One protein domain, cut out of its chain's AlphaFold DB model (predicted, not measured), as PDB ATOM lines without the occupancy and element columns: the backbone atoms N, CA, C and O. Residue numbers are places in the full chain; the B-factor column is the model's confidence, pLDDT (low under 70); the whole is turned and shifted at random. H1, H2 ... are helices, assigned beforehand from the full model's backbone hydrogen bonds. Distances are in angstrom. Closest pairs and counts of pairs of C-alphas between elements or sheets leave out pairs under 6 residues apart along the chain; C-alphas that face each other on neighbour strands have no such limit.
ATOM      1  N   GLU A   9      -7.773 -44.621 -45.705       69.00
ATOM      2  CA  GLU A   9      -8.638 -45.797 -45.520       69.00
ATOM      3  C   GLU A   9      -9.861 -45.497 -44.633       69.00
ATOM      4  O   GLU A   9     -10.946 -46.056 -44.823       69.00
ATOM      5  N   GLU A  10      -9.712 -44.586 -43.666       69.00
ATOM      6  CA  GLU A  10     -10.820 -44.117 -42.838       69.00
ATOM      7  C   GLU A  10     -11.742 -43.195 -43.636       69.00
ATOM      8  O   GLU A  10     -12.953 -43.267 -43.439       69.00
ATOM      9  N   ILE A  11     -11.199 -42.387 -44.556       70.31
ATOM     10  CA  ILE A  11     -11.969 -41.523 -45.460       70.31
ATOM     11  C   ILE A  11     -12.800 -42.363 -46.437       70.31
ATOM     12  O   ILE A  11     -13.997 -42.104 -46.590       70.31
ATOM     13  N   ASP A  12     -12.217 -43.404 -47.032       74.06
ATOM     14  CA  ASP A  12     -12.936 -44.320 -47.926       74.06
ATOM     15  C   ASP A  12     -14.086 -45.038 -47.201       74.06
ATOM     16  O   ASP A  12     -15.186 -45.182 -47.742       74.06
ATOM     17  N   GLY A  13     -13.891 -45.401 -45.928       76.31
ATOM     18  CA  GLY A  13     -14.937 -45.985 -45.079       76.31
ATOM     19  C   GLY A  13     -16.114 -45.046 -44.766       76.31
ATOM     20  O   GLY A  13     -17.181 -45.507 -44.333       76.31
ATOM     21  N   LEU A  14     -15.961 -43.734 -44.987       81.50
ATOM     22  CA  LEU A  14     -17.035 -42.757 -44.797       81.50
ATOM     23  C   LEU A  14     -18.016 -42.733 -45.962       81.50
ATOM     24  O   LEU A  14     -19.166 -42.346 -45.754       81.50
ATOM     25  N   VAL A  15     -17.607 -43.151 -47.162       86.25
ATOM     26  CA  VAL A  15     -18.486 -43.162 -48.334       86.25
ATOM     27  C   VAL A  15     -19.601 -44.198 -48.116       86.25
ATOM     28  O   VAL A  15     -19.321 -45.370 -47.853       86.25
ATOM     29  N   PRO A  16     -20.889 -43.810 -48.160       89.81
ATOM     30  CA  PRO A  16     -21.985 -44.761 -48.018       89.81
ATOM     31  C   PRO A  16     -22.057 -45.705 -49.216       89.81
ATOM     32  O   PRO A  16     -22.004 -45.278 -50.369       89.81
ATOM     33  N   THR A  17     -22.223 -46.991 -48.933       90.62
ATOM     34  CA  THR A  17     -22.471 -48.017 -49.947       90.62
ATOM     35  C   THR A  17     -23.901 -47.921 -50.477       90.62
ATOM     36  O   THR A  17     -24.800 -47.441 -49.787       90.62
ATOM     37  N   ASP A  18     -24.146 -48.435 -51.685       89.44
ATOM     38  CA  ASP A  18     -25.502 -48.454 -52.254       89.44
ATOM     39  C   ASP A  18     -26.488 -49.242 -51.380       89.44
ATOM     40  O   ASP A  18     -27.636 -48.834 -51.231       89.44
ATOM     41  N   LYS A  19     -26.017 -50.300 -50.711       91.69
ATOM     42  CA  LYS A  19     -26.826 -51.056 -49.751       91.69
ATOM     43  C   LYS A  19     -27.260 -50.202 -48.556       91.69
ATOM     44  O   LYS A  19     -28.420 -50.246 -48.174       91.69
ATOM     45  N   GLU A  20     -26.354 -49.416 -47.974       89.50
ATOM     46  CA  GLU A  20     -26.692 -48.533 -46.844       89.50
ATOM     47  C   GLU A  20     -27.707 -47.456 -47.246       89.50
ATOM     48  O   GLU A  20     -28.546 -47.063 -46.439       89.50
ATOM     49  N   VAL A  21     -27.646 -46.994 -48.497       90.44
ATOM     50  CA  VAL A  21     -28.629 -46.065 -49.066       90.44
ATOM     51  C   VAL A  21     -29.991 -46.742 -49.196       90.44
ATOM     52  O   VAL A  21     -30.990 -46.163 -48.781       90.44
ATOM     53  N   ASP A  22     -30.041 -47.964 -49.724       90.38
ATOM     54  CA  ASP A  22     -31.290 -48.719 -49.879       90.38
ATOM     55  C   ASP A  22     -31.934 -49.050 -48.525       90.38
ATOM     56  O   ASP A  22     -33.137 -48.842 -48.346       90.38
ATOM     57  N   ASP A  23     -31.132 -49.487 -47.550       90.38
ATOM     58  CA  ASP A  23     -31.580 -49.762 -46.182       90.38
ATOM     59  C   ASP A  23     -32.170 -48.492 -45.535       90.38
ATOM     60  O   ASP A  23     -33.229 -48.535 -44.906       90.38
ATOM     61  N   TYR A  24     -31.528 -47.338 -45.746       86.69
ATOM     62  CA  TYR A  24     -32.020 -46.047 -45.265       86.69
ATOM     63  C   TYR A  24     -33.337 -45.625 -45.930       86.69
ATOM     64  O   TYR A  24     -34.252 -45.143 -45.268       86.69
ATOM     65  N   LEU A  25     -33.456 -45.819 -47.245       84.56
ATOM     66  CA  LEU A  25     -34.659 -45.483 -48.011       84.56
ATOM     67  C   LEU A  25     -35.864 -46.362 -47.651       84.56
ATOM     68  O   LEU A  25     -37.009 -45.921 -47.806       84.56
ATOM     69  N   ALA A  26     -35.618 -47.595 -47.201       86.81
ATOM     70  CA  ALA A  26     -36.649 -48.521 -46.748       86.81
ATOM     71  C   ALA A  26     -37.215 -48.139 -45.374       86.81
ATOM     72  O   ALA A  26     -38.388 -48.390 -45.093       86.81
ATOM     73  N   THR A  27     -36.406 -47.544 -44.496       82.50
ATOM     74  CA  THR A  27     -36.845 -47.096 -43.167       82.50
ATOM     75  C   THR A  27     -36.111 -45.809 -42.776       82.50
ATOM     76  O   THR A  27     -35.140 -45.863 -42.018       82.50
ATOM     77  N   PRO A  28     -36.558 -44.645 -43.285       74.69
ATOM     78  CA  PRO A  28     -35.925 -43.373 -42.974       74.69
ATOM     79  C   PRO A  28     -36.153 -43.031 -41.500       74.69
ATOM     80  O   PRO A  28     -37.284 -43.042 -41.019       74.69
ATOM     81  N   ASP A  29     -35.079 -42.702 -40.790       75.06
ATOM     82  CA  ASP A  29     -35.123 -42.207 -39.408       75.06
ATOM     83  C   ASP A  29     -35.278 -40.677 -39.326       75.06
ATOM     84  O   ASP A  29     -35.392 -40.120 -38.236       75.06
ATOM     85  N   ASP A  30     -35.246 -40.002 -40.479       72.69
ATOM     86  CA  ASP A  30     -35.195 -38.551 -40.610       72.69
ATOM     87  C   ASP A  30     -36.443 -38.042 -41.337       72.69
ATOM     88  O   ASP A  30     -36.697 -38.368 -42.503       72.69
ATOM     89  N   GLU A  31     -37.216 -37.210 -40.640       71.62
ATOM     90  CA  GLU A  31     -38.414 -36.568 -41.180       71.62
ATOM     91  C   GLU A  31     -38.099 -35.709 -42.415       71.62
ATOM     92  O   GLU A  31     -38.942 -35.569 -43.302       71.62
ATOM     93  N   VAL A  32     -36.883 -35.165 -42.534       68.38
ATOM     94  CA  VAL A  32     -36.467 -34.356 -43.689       68.38
ATOM     95  C   VAL A  32     -36.375 -35.216 -44.949       68.38
ATOM     96  O   VAL A  32     -36.866 -34.814 -46.003       68.38
ATOM     97  N   ALA A  33     -35.806 -36.420 -44.852       71.56
ATOM     98  CA  ALA A  33     -35.718 -37.336 -45.989       71.56
ATOM     99  C   ALA A  33     -37.108 -37.833 -46.419       71.56
ATOM    100  O   ALA A  33     -37.395 -37.905 -47.612       71.56
ATOM    101  N   ALA A  34     -38.000 -38.113 -45.466       72.06
ATOM    102  CA  ALA A  34     -39.370 -38.526 -45.770       72.06
ATOM    103  C   ALA A  34     -40.155 -37.443 -46.537       72.06
ATOM    104  O   ALA A  34     -40.817 -37.753 -47.525       72.06
ATOM    105  N   ASN A  35     -40.027 -36.174 -46.137       76.75
ATOM    106  CA  ASN A  35     -40.748 -35.056 -46.756       76.75
ATOM    107  C   ASN A  35     -40.224 -34.677 -48.153       76.75
ATOM    108  O   ASN A  35     -40.980 -34.201 -48.997       76.75
ATOM    109  N   LEU A  36     -38.933 -34.882 -48.424       77.25
ATOM    110  CA  LEU A  36     -38.329 -34.515 -49.710       77.25
ATOM    111  C   LEU A  36     -38.585 -35.542 -50.822       77.25
ATOM    112  O   LEU A  36     -38.422 -35.209 -51.997       77.25
ATOM    113  N   ARG A  37     -39.032 -36.759 -50.477       76.25
ATOM    114  CA  ARG A  37     -39.275 -37.847 -51.437       76.25
ATOM    115  C   ARG A  37     -40.337 -37.512 -52.484       76.25
ATOM    116  O   ARG A  37     -40.232 -37.956 -53.618       76.25
ATOM    117  N   GLU A  38     -41.345 -36.726 -52.117       79.50
ATOM    118  CA  GLU A  38     -42.414 -36.314 -53.040       79.50
ATOM    119  C   GLU A  38     -42.021 -35.112 -53.915       79.50
ATOM    120  O   GLU A  38     -42.720 -34.785 -54.871       79.50
ATOM    121  N   THR A  39     -40.911 -34.440 -53.588       82.50
ATOM    122  CA  THR A  39     -40.499 -33.179 -54.229       82.50
ATOM    123  C   THR A  39     -39.331 -33.364 -55.200       82.50
ATOM    124  O   THR A  39     -39.156 -32.566 -56.118       82.50
ATOM    125  N   LEU A  40     -38.518 -34.398 -54.987       85.56
ATOM    126  CA  LEU A  40     -37.317 -34.687 -55.765       85.56
ATOM    127  C   LEU A  40     -37.541 -35.918 -56.644       85.56
ATOM    128  O   LEU A  40     -38.247 -36.847 -56.259       85.56
ATOM    129  N   ASP A  41     -36.913 -35.946 -57.818       89.81
ATOM    130  CA  ASP A  41     -36.820 -37.175 -58.601       89.81
ATOM    131  C   ASP A  41     -35.950 -38.221 -57.877       89.81
ATOM    132  O   ASP A  41     -35.138 -37.891 -57.007       89.81
ATOM    133  N   GLU A  42     -36.122 -39.493 -58.234       86.56
ATOM    134  CA  GLU A  42     -35.478 -40.623 -57.549       86.56
ATOM    135  C   GLU A  42     -33.942 -40.519 -57.545       86.56
ATOM    136  O   GLU A  42     -33.304 -40.838 -56.543       86.56
ATOM    137  N   GLU A  43     -33.332 -40.047 -58.634       87.69
ATOM    138  CA  GLU A  43     -31.876 -39.922 -58.729       87.69
ATOM    139  C   GLU A  43     -31.364 -38.834 -57.778       87.69
ATOM    140  O   GLU A  43     -30.465 -39.079 -56.963       87.69
ATOM    141  N   THR A  44     -31.993 -37.657 -57.813       85.06
ATOM    142  CA  THR A  44     -31.674 -36.538 -56.920       85.06
ATOM    143  C   THR A  44     -31.909 -36.904 -55.455       85.06
ATOM    144  O   THR A  44     -31.091 -36.582 -54.587       85.06
ATOM    145  N   PHE A  45     -32.994 -37.620 -55.160       85.88
ATOM    146  CA  PHE A  45     -33.308 -38.065 -53.808       85.88
ATOM    147  C   PHE A  45     -32.273 -39.068 -53.278       85.88
ATOM    148  O   PHE A  45     -31.760 -38.900 -52.168       85.88
ATOM    149  N   ARG A  46     -31.876 -40.061 -54.086       87.31
ATOM    150  CA  ARG A  46     -30.807 -41.011 -53.726       87.31
ATOM    151  C   ARG A  46     -29.471 -40.312 -53.493       87.31
ATOM    152  O   ARG A  46     -28.753 -40.668 -52.556       87.31
ATOM    153  N   TYR A  47     -29.133 -39.313 -54.308       86.44
ATOM    154  CA  TYR A  47     -27.930 -38.508 -54.099       86.44
ATOM    155  C   TYR A  47     -27.976 -37.749 -52.765       86.44
ATOM    156  O   TYR A  47     -27.003 -37.770 -52.009       86.44
ATOM    157  N   LEU A  48     -29.113 -37.136 -52.428       85.88
ATOM    158  CA  LEU A  48     -29.302 -36.449 -51.149       85.88
ATOM    159  C   LEU A  48     -29.147 -37.411 -49.960       85.88
ATOM    160  O   LEU A  48     -28.441 -37.095 -49.004       85.88
ATOM    161  N   VAL A  49     -29.730 -38.609 -50.038       87.56
ATOM    162  CA  VAL A  49     -29.563 -39.643 -49.004       87.56
ATOM    163  C   VAL A  49     -28.098 -40.055 -48.852       87.56
ATOM    164  O   VAL A  49     -27.608 -40.145 -47.724       87.56
ATOM    165  N   LYS A  50     -27.361 -40.227 -49.958       88.50
ATOM    166  CA  LYS A  50     -25.908 -40.467 -49.911       88.50
ATOM    167  C   LYS A  50     -25.180 -39.350 -49.161       88.50
ATOM    168  O   LYS A  50     -24.342 -39.640 -48.312       88.50
ATOM    169  N   GLN A  51     -25.523 -38.088 -49.409       87.00
ATOM    170  CA  GLN A  51     -24.928 -36.959 -48.689       87.00
ATOM    171  C   GLN A  51     -25.270 -36.985 -47.192       87.00
ATOM    172  O   GLN A  51     -24.373 -36.855 -46.362       87.00
ATOM    173  N   ILE A  52     -26.534 -37.214 -46.826       86.31
ATOM    174  CA  ILE A  52     -26.967 -37.305 -45.421       86.31
ATOM    175  C   ILE A  52     -26.185 -38.399 -44.684       86.31
ATOM    176  O   ILE A  52     -25.623 -38.152 -43.614       86.31
ATOM    177  N   LEU A  53     -26.107 -39.598 -45.264       88.38
ATOM    178  CA  LEU A  53     -25.379 -40.723 -44.681       88.38
ATOM    179  C   LEU A  53     -23.880 -40.432 -44.558       88.38
ATOM    180  O   LEU A  53     -23.282 -40.738 -43.525       88.38
ATOM    181  N   PHE A  54     -23.283 -39.793 -45.565       87.56
ATOM    182  CA  PHE A  54     -21.879 -39.383 -45.546       87.56
ATOM    183  C   PHE A  54     -21.595 -38.410 -44.393       87.56
ATOM    184  O   PHE A  54     -20.696 -38.645 -43.584       87.56
ATOM    185  N   TYR A  55     -22.416 -37.366 -44.233       82.94
ATOM    186  CA  TYR A  55     -22.266 -36.413 -43.130       82.94
ATOM    187  C   TYR A  55     -22.528 -37.046 -41.758       82.94
ATOM    188  O   TYR A  55     -21.806 -36.742 -40.805       82.94
ATOM    189  N   LYS A  56     -23.489 -37.975 -41.641       86.38
ATOM    190  CA  LYS A  56     -23.700 -38.758 -40.408       86.38
ATOM    191  C   LYS A  56     -22.453 -39.581 -40.054       86.38
ATOM    192  O   LYS A  56     -22.034 -39.591 -38.893       86.38
ATOM    193  N   LYS A  57     -21.826 -40.241 -41.037       86.69
ATOM    194  CA  LYS A  57     -20.581 -41.004 -40.840       86.69
ATOM    195  C   LYS A  57     -19.417 -40.097 -40.424       86.69
ATOM    196  O   LYS A  57     -18.741 -40.418 -39.447       86.69
ATOM    197  N   ILE A  58     -19.244 -38.940 -41.071       81.75
ATOM    198  CA  ILE A  58     -18.242 -37.930 -40.687       81.75
ATOM    199  C   ILE A  58     -18.438 -37.480 -39.240       81.75
ATOM    200  O   ILE A  58     -17.491 -37.495 -38.456       81.75
ATOM    201  N   ALA A  59     -19.661 -37.096 -38.865       80.88
ATOM    202  CA  ALA A  59     -19.955 -36.616 -37.517       80.88
ATOM    203  C   ALA A  59     -19.638 -37.688 -36.460       80.88
ATOM    204  O   ALA A  59     -19.059 -37.392 -35.414       80.88
ATOM    205  N   LYS A  60     -19.948 -38.957 -36.757       83.56
ATOM    206  CA  LYS A  60     -19.613 -40.094 -35.892       83.56
ATOM    207  C   LYS A  60     -18.103 -40.313 -35.778       83.56
ATOM    208  O   LYS A  60     -17.613 -40.557 -34.674       83.56
ATOM    209  N   ALA A  61     -17.367 -40.225 -36.885       79.69
ATOM    210  CA  ALA A  61     -15.911 -40.346 -36.892       79.69
ATOM    211  C   ALA A  61     -15.252 -39.223 -36.077       79.69
ATOM    212  O   ALA A  61     -14.426 -39.497 -35.209       79.69
ATOM    213  N   GLN A  62     -15.705 -37.980 -36.251       77.62
ATOM    214  CA  GLN A  62     -15.244 -36.838 -35.459       77.62
ATOM    215  C   GLN A  62     -15.543 -37.006 -33.974       77.62
ATOM    216  O   GLN A  62     -14.655 -36.819 -33.150       77.62
ATOM    217  N   ALA A  63     -16.761 -37.414 -33.610       75.94
ATOM    218  CA  ALA A  63     -17.105 -37.673 -32.215       75.94
ATOM    219  C   ALA A  63     -16.197 -38.750 -31.595       75.94
ATOM    220  O   ALA A  63     -15.761 -38.608 -30.454       75.94
ATOM    221  N   LYS A  64     -15.862 -39.801 -32.358       74.69
ATOM    222  CA  LYS A  64     -14.932 -40.855 -31.932       74.69
ATOM    223  C   LYS A  64     -13.508 -40.322 -31.748       74.69
ATOM    224  O   LYS A  64     -12.884 -40.647 -30.741       74.69
ATOM    225  N   MET A  65     -13.009 -39.504 -32.673       75.12
ATOM    226  CA  MET A  65     -11.693 -38.871 -32.551       75.12
ATOM    227  C   MET A  65     -11.621 -37.933 -31.350       75.12
ATOM    228  O   MET A  65     -10.702 -38.046 -30.548       75.12
ATOM    229  N   THR A  66     -12.608 -37.052 -31.187       73.12
ATOM    230  CA  THR A  66     -12.681 -36.134 -30.047       73.12
ATOM    231  C   THR A  66     -12.731 -36.910 -28.734       73.12
ATOM    232  O   THR A  66     -12.001 -36.591 -27.803       73.12
ATOM    233  N   ALA A  67     -13.531 -37.980 -28.656       66.12
ATOM    234  CA  ALA A  67     -13.564 -38.843 -27.478       66.12
ATOM    235  C   ALA A  67     -12.208 -39.520 -27.216       66.12
ATOM    236  O   ALA A  67     -11.786 -39.595 -26.064       66.12
ATOM    237  N   LYS A  68     -11.509 -39.979 -28.263       71.69
ATOM    238  CA  LYS A  68     -10.161 -40.555 -28.156       71.69
ATOM    239  C   LYS A  68      -9.154 -39.526 -27.634       71.69
ATOM    240  O   LYS A  68      -8.468 -39.821 -26.668       71.69
ATOM    241  N   GLN A  69      -9.136 -38.316 -28.189       68.12
ATOM    242  CA  GLN A  69      -8.253 -37.232 -27.746       68.12
ATOM    243  C   GLN A  69      -8.535 -36.807 -26.301       68.12
ATOM    244  O   GLN A  69      -7.604 -36.589 -25.538       68.12
ATOM    245  N   ILE A  70      -9.808 -36.731 -25.895       63.25
ATOM    246  CA  ILE A  70     -10.182 -36.460 -24.498       63.25
ATOM    247  C   ILE A  70      -9.676 -37.574 -23.574       63.25
ATOM    248  O   ILE A  70      -9.219 -37.289 -22.471       63.25
ATOM    249  N   LEU A  71      -9.759 -38.838 -24.003       63.94
ATOM    250  CA  LEU A  71      -9.249 -39.970 -23.231       63.94
ATOM    251  C   LEU A  71      -7.720 -39.950 -23.132       63.94
ATOM    252  O   LEU A  71      -7.212 -40.109 -22.030       63.94
ATOM    253  N   GLU A  72      -7.008 -39.713 -24.234       68.31
ATOM    254  CA  GLU A  72      -5.541 -39.598 -24.263       68.31
ATOM    255  C   GLU A  72      -5.063 -38.430 -23.394       68.31
ATOM    256  O   GLU A  72      -4.220 -38.613 -22.522       68.31
ATOM    257  N   TRP A  73      -5.688 -37.258 -23.532       62.00
ATOM    258  CA  TRP A  73      -5.420 -36.095 -22.683       62.00
ATOM    259  C   TRP A  73      -5.707 -36.378 -21.202       62.00
ATOM    260  O   TRP A  73      -4.924 -36.014 -20.324       62.00
ATOM    261  N   GLY A  74      -6.809 -37.073 -20.911       56.78
ATOM    262  CA  GLY A  74      -7.143 -37.519 -19.561       56.78
ATOM    263  C   GLY A  74      -6.144 -38.533 -18.992       56.78
ATOM    264  O   GLY A  74      -5.897 -38.526 -17.788       56.78
ATOM    265  N   GLU A  75      -5.560 -39.390 -19.831       58.94
ATOM    266  CA  GLU A  75      -4.524 -40.357 -19.454       58.94
ATOM    267  C   GLU A  75      -3.160 -39.684 -19.222       58.94
ATOM    268  O   GLU A  75      -2.485 -40.037 -18.256       58.94
ATOM    269  N   GLU A  76      -2.791 -38.680 -20.023       56.56
ATOM    270  CA  GLU A  76      -1.563 -37.884 -19.851       56.56
ATOM    271  C   GLU A  76      -1.597 -37.011 -18.589       56.56
ATOM    272  O   GLU A  76      -0.619 -36.938 -17.849       56.56
ATOM    273  N   LEU A  77      -2.740 -36.389 -18.296       50.72
ATOM    274  CA  LEU A  77      -2.940 -35.596 -17.079       50.72
ATOM    275  C   LEU A  77      -3.114 -36.446 -15.814       50.72
ATOM    276  O   LEU A  77      -3.026 -35.931 -14.698       50.72
ATOM    277  N   CYS A  78      -3.347 -37.751 -15.956       51.25
ATOM    278  CA  CYS A  78      -3.413 -38.700 -14.850       51.25
ATOM    279  C   CYS A  78      -1.984 -39.057 -14.374       51.25
ATOM    280  O   CYS A  78      -1.593 -40.222 -14.316       51.25
ATOM    281  N   GLU A  79      -1.203 -38.048 -13.963       50.25
ATOM    282  CA  GLU A  79       0.085 -38.195 -13.265       50.25
ATOM    283  C   GLU A  79      -0.091 -38.608 -11.787       50.25
ATOM    284  O   GLU A  79       0.708 -38.238 -10.923       50.25
ATOM    285  N   CYS A  80      -1.093 -39.428 -11.453       51.06
ATOM    286  CA  CYS A  80      -1.094 -40.149 -10.180       51.06
ATOM    287  C   CYS A  80      -0.000 -41.229 -10.241       51.06
ATOM    288  O   CYS A  80      -0.241 -42.420 -10.474       51.06
ATOM    289  N   LYS A  81       1.242 -40.767 -10.088       48.34
ATOM    290  CA  LYS A  81       2.452 -41.548  -9.871       48.34
ATOM    291  C   LYS A  81       2.365 -42.122  -8.472       48.34
ATOM    292  O   LYS A  81       2.978 -41.595  -7.567       48.34
ATOM    293  N   GLU A  82       1.548 -43.152  -8.303       48.31
ATOM    294  CA  GLU A  82       1.769 -44.235  -7.352       48.31
ATOM    295  C   GLU A  82       0.596 -45.213  -7.442       48.31
ATOM    296  O   GLU A  82      -0.566 -44.857  -7.259       48.31
ATOM    297  N   THR A  83       0.938 -46.479  -7.674       44.81
ATOM    298  CA  THR A  83       0.141 -47.706  -7.488       44.81
ATOM    299  C   THR A  83      -0.336 -48.418  -8.773       44.81
ATOM    300  O   THR A  83      -1.127 -47.880  -9.554       44.81
ATOM    301  N   PRO A  84       0.084 -49.685  -8.988       43.28
ATOM    302  CA  PRO A  84      -0.388 -50.527 -10.080       43.28
ATOM    303  C   PRO A  84      -1.792 -51.050  -9.750       43.28
ATOM    304  O   PRO A  84      -1.959 -52.100  -9.133       43.28
ATOM    305  N   LEU A  85      -2.829 -50.315 -10.150       42.78
ATOM    306  CA  LEU A  85      -4.216 -50.760 -10.005       42.78
ATOM    307  C   LEU A  85      -4.846 -51.080 -11.364       42.78
ATOM    308  O   LEU A  85      -4.653 -50.370 -12.351       42.78
ATOM    309  N   ARG A  86      -5.638 -52.164 -11.397       47.38
ATOM    310  CA  ARG A  86      -6.442 -52.596 -12.554       47.38
ATOM    311  C   ARG A  86      -7.269 -51.418 -13.103       47.38
ATOM    312  O   ARG A  86      -7.900 -50.693 -12.333       47.38
ATOM    313  N   LEU A  87      -7.293 -51.281 -14.434       46.41
ATOM    314  CA  LEU A  87      -7.804 -50.149 -15.234       46.41
ATOM    315  C   LEU A  87      -9.141 -49.515 -14.773       46.41
ATOM    316  O   LEU A  87      -9.327 -48.309 -14.922       46.41
ATOM    317  N   SER A  88     -10.064 -50.272 -14.167       52.31
ATOM    318  CA  SER A  88     -11.370 -49.766 -13.699       52.31
ATOM    319  C   SER A  88     -11.352 -49.041 -12.341       52.31
ATOM    320  O   SER A  88     -12.307 -48.334 -12.004       52.31
ATOM    321  N   ARG A  89     -10.297 -49.204 -11.530       50.66
ATOM    322  CA  ARG A  89     -10.125 -48.487 -10.248       50.66
ATOM    323  C   ARG A  89      -9.362 -47.174 -10.451       50.66
ATOM    324  O   ARG A  89      -9.814 -46.140  -9.972       50.66
ATOM    325  N   ARG A  90      -8.337 -47.209 -11.308       55.03
ATOM    326  CA  ARG A  90      -7.508 -46.057 -11.698       55.03
ATOM    327  C   ARG A  90      -8.321 -44.925 -12.349       55.03
ATOM    328  O   ARG A  90      -8.146 -43.767 -11.998       55.03
ATOM    329  N   ARG A  91      -9.297 -45.256 -13.214       57.66
ATOM    330  CA  ARG A  91     -10.208 -44.257 -13.819       57.66
ATOM    331  C   ARG A  91     -11.063 -43.507 -12.792       57.66
ATOM    332  O   ARG A  91     -11.283 -42.316 -12.953       57.66
ATOM    333  N   ARG A  92     -11.537 -44.179 -11.734       61.25
ATOM    334  CA  ARG A  92     -12.338 -43.527 -10.680       61.25
ATOM    335  C   ARG A  92     -11.489 -42.619  -9.794       61.25
ATOM    336  O   ARG A  92     -11.953 -41.548  -9.427       61.25
ATOM    337  N   GLU A  93     -10.264 -43.030  -9.483       59.28
ATOM    338  CA  GLU A  93      -9.319 -42.221  -8.702       59.28
ATOM    339  C   GLU A  93      -8.869 -40.971  -9.471       59.28
ATOM    340  O   GLU A  93      -8.853 -39.893  -8.884       59.28
ATOM    341  N   CYS A  94      -8.633 -41.064 -10.786       60.59
ATOM    342  CA  CYS A  94      -8.296 -39.882 -11.586       60.59
ATOM    343  C   CYS A  94      -9.469 -38.909 -11.764       60.59
ATOM    344  O   CYS A  94      -9.270 -37.712 -11.587       60.59
ATOM    345  N   VAL A  95     -10.705 -39.380 -11.973       59.75
ATOM    346  CA  VAL A  95     -11.883 -38.482 -11.957       59.75
ATOM    347  C   VAL A  95     -12.022 -37.760 -10.609       59.75
ATOM    348  O   VAL A  95     -12.347 -36.578 -10.586       59.75
ATOM    349  N   ARG A  96     -11.732 -38.436  -9.487       60.28
ATOM    350  CA  ARG A  96     -11.786 -37.819  -8.152       60.28
ATOM    351  C   ARG A  96     -10.683 -36.778  -7.943       60.28
ATOM    352  O   ARG A  96     -10.966 -35.705  -7.432       60.28
ATOM    353  N   CYS A  97      -9.459 -37.064  -8.388       60.50
ATOM    354  CA  CYS A  97      -8.339 -36.121  -8.331       60.50
ATOM    355  C   CYS A  97      -8.642 -34.827  -9.106       60.50
ATOM    356  O   CYS A  97      -8.357 -33.736  -8.629       60.50
ATOM    357  N   TRP A  98      -9.308 -34.934 -10.257       56.62
ATOM    358  CA  TRP A  98      -9.734 -33.769 -11.035       56.62
ATOM    359  C   TRP A  98     -10.829 -32.952 -10.348       56.62
ATOM    360  O   TRP A  98     -10.810 -31.730 -10.418       56.62
ATOM    361  N   GLN A  99     -11.769 -33.611  -9.665       57.22
ATOM    362  CA  GLN A  99     -12.799 -32.926  -8.877       57.22
ATOM    363  C   GLN A  99     -12.222 -32.167  -7.674       57.22
ATOM    364  O   GLN A  99     -12.833 -31.207  -7.228       57.22
ATOM    365  N   GLU A 100     -11.071 -32.592  -7.149       55.72
ATOM    366  CA  GLU A 100     -10.378 -31.932  -6.034       55.72
ATOM    367  C   GLU A 100      -9.504 -30.738  -6.496       55.72
ATOM    368  O   GLU A 100      -9.104 -29.928  -5.662       55.72
ATOM    369  N   LEU A 101      -9.215 -30.609  -7.801       50.41
ATOM    370  CA  LEU A 101      -8.405 -29.528  -8.392       50.41
ATOM    371  C   LEU A 101      -9.225 -28.344  -8.955       50.41
ATOM    372  O   LEU A 101      -8.624 -27.339  -9.338       50.41
ATOM    373  N   ALA A 102     -10.555 -28.464  -9.037       40.84
ATOM    374  CA  ALA A 102     -11.483 -27.444  -9.548       40.84
ATOM    375  C   ALA A 102     -12.127 -26.629  -8.416       40.84
ATOM    376  O   ALA A 102     -12.338 -25.413  -8.625       40.84
TER     377      ALA A 102
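AT A GLANCE: This is residues 9 to 102 of the 102 residues of an uncharacterized protein of marine sediment metagenome (UniProt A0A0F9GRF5). One long straight helix, H4, makes the long axis of a rod, with three short helices, H1, H2 and H3, gathered beside its first half and a fifth helix, H5, set crosswise at its far end. H2 crosses H4 near its beginning, H3 runs back beside that same part, and H1 is nearer to the middle of H4; residues 62 to 73 of H4 have nothing beside them, and residues 81 to 89 stick out at the far end. The printed part has 94 residues with five named helices, H1 to H5 in order along the chain, and no named strand; the class is all helix. The whole is extended, with a radius of gyration of the C-alphas of 21.5 A and spans of 64 by 29 by 19 A.

IN THESE COORDINATES: H1 is residues 9 to 12, beginning with C-alpha 9 at (-8.638, -45.797, -45.520). H2 is residues 18 to 26, 12.4 A from first to last C-alpha, and H3 is residues 31 to 36, 8.8 A long. H4 is residues 42 to 76, 50.8 A long, from C-alpha 42 at (-35.478, -40.623, -57.549) to C-alpha 76 at (-1.563, -37.884, -19.851). H5 is residues 87 to 101, 21.7 A long, ending with C-alpha 101 at (-8.405, -29.528, -8.392).

HOW THE PARTS SIT: H1 touches no helix, but is near H4, with 5 pairs of C-alphas within 10 A; it is apart from H2. H2 touches H4 about perpendicular, at 75 degrees; their closest C-alphas, those of Val 21 and Lys 50, are 6.3 A apart, and H4 touches H2 with residues 46 to 53 alone. H2 and H3 are apart, but only just, their closest C-alphas being 8.5 A from each other. H3 and H4 are close but not clearly touching, the closest C-alphas being those of Ala 33 and Val 49 at 7.2 A; they run opposite ways at a shallow tilt of 29 degrees. H4 and H5 are near each other, with 6 pairs of C-alphas within 10 A and the closest at 8.4 A. H5 is apart from H1, H2 and H3. Each O i to N i+4 pair in H2, H3 and H4 is within hydrogen-bond range, as are 10 of 11 in H5; H1 is too short for such a pair.

THE WHOLE: The C-alphas farthest apart, those of Asp 41 and Glu 82, are 64.5 A from each other. The printed part has no cut and ends at residue 102, the chain's last residue. The links H1 to H2, H2 to H3 and H3 to H4 are tight; H4 to H5, with 10 residues, is short but not tight. The mean pLDDT of the printed part is 71.8; residues 9 to 10, 32, 67 and 69 to 102 are under 70, and H5 has a mean of 56.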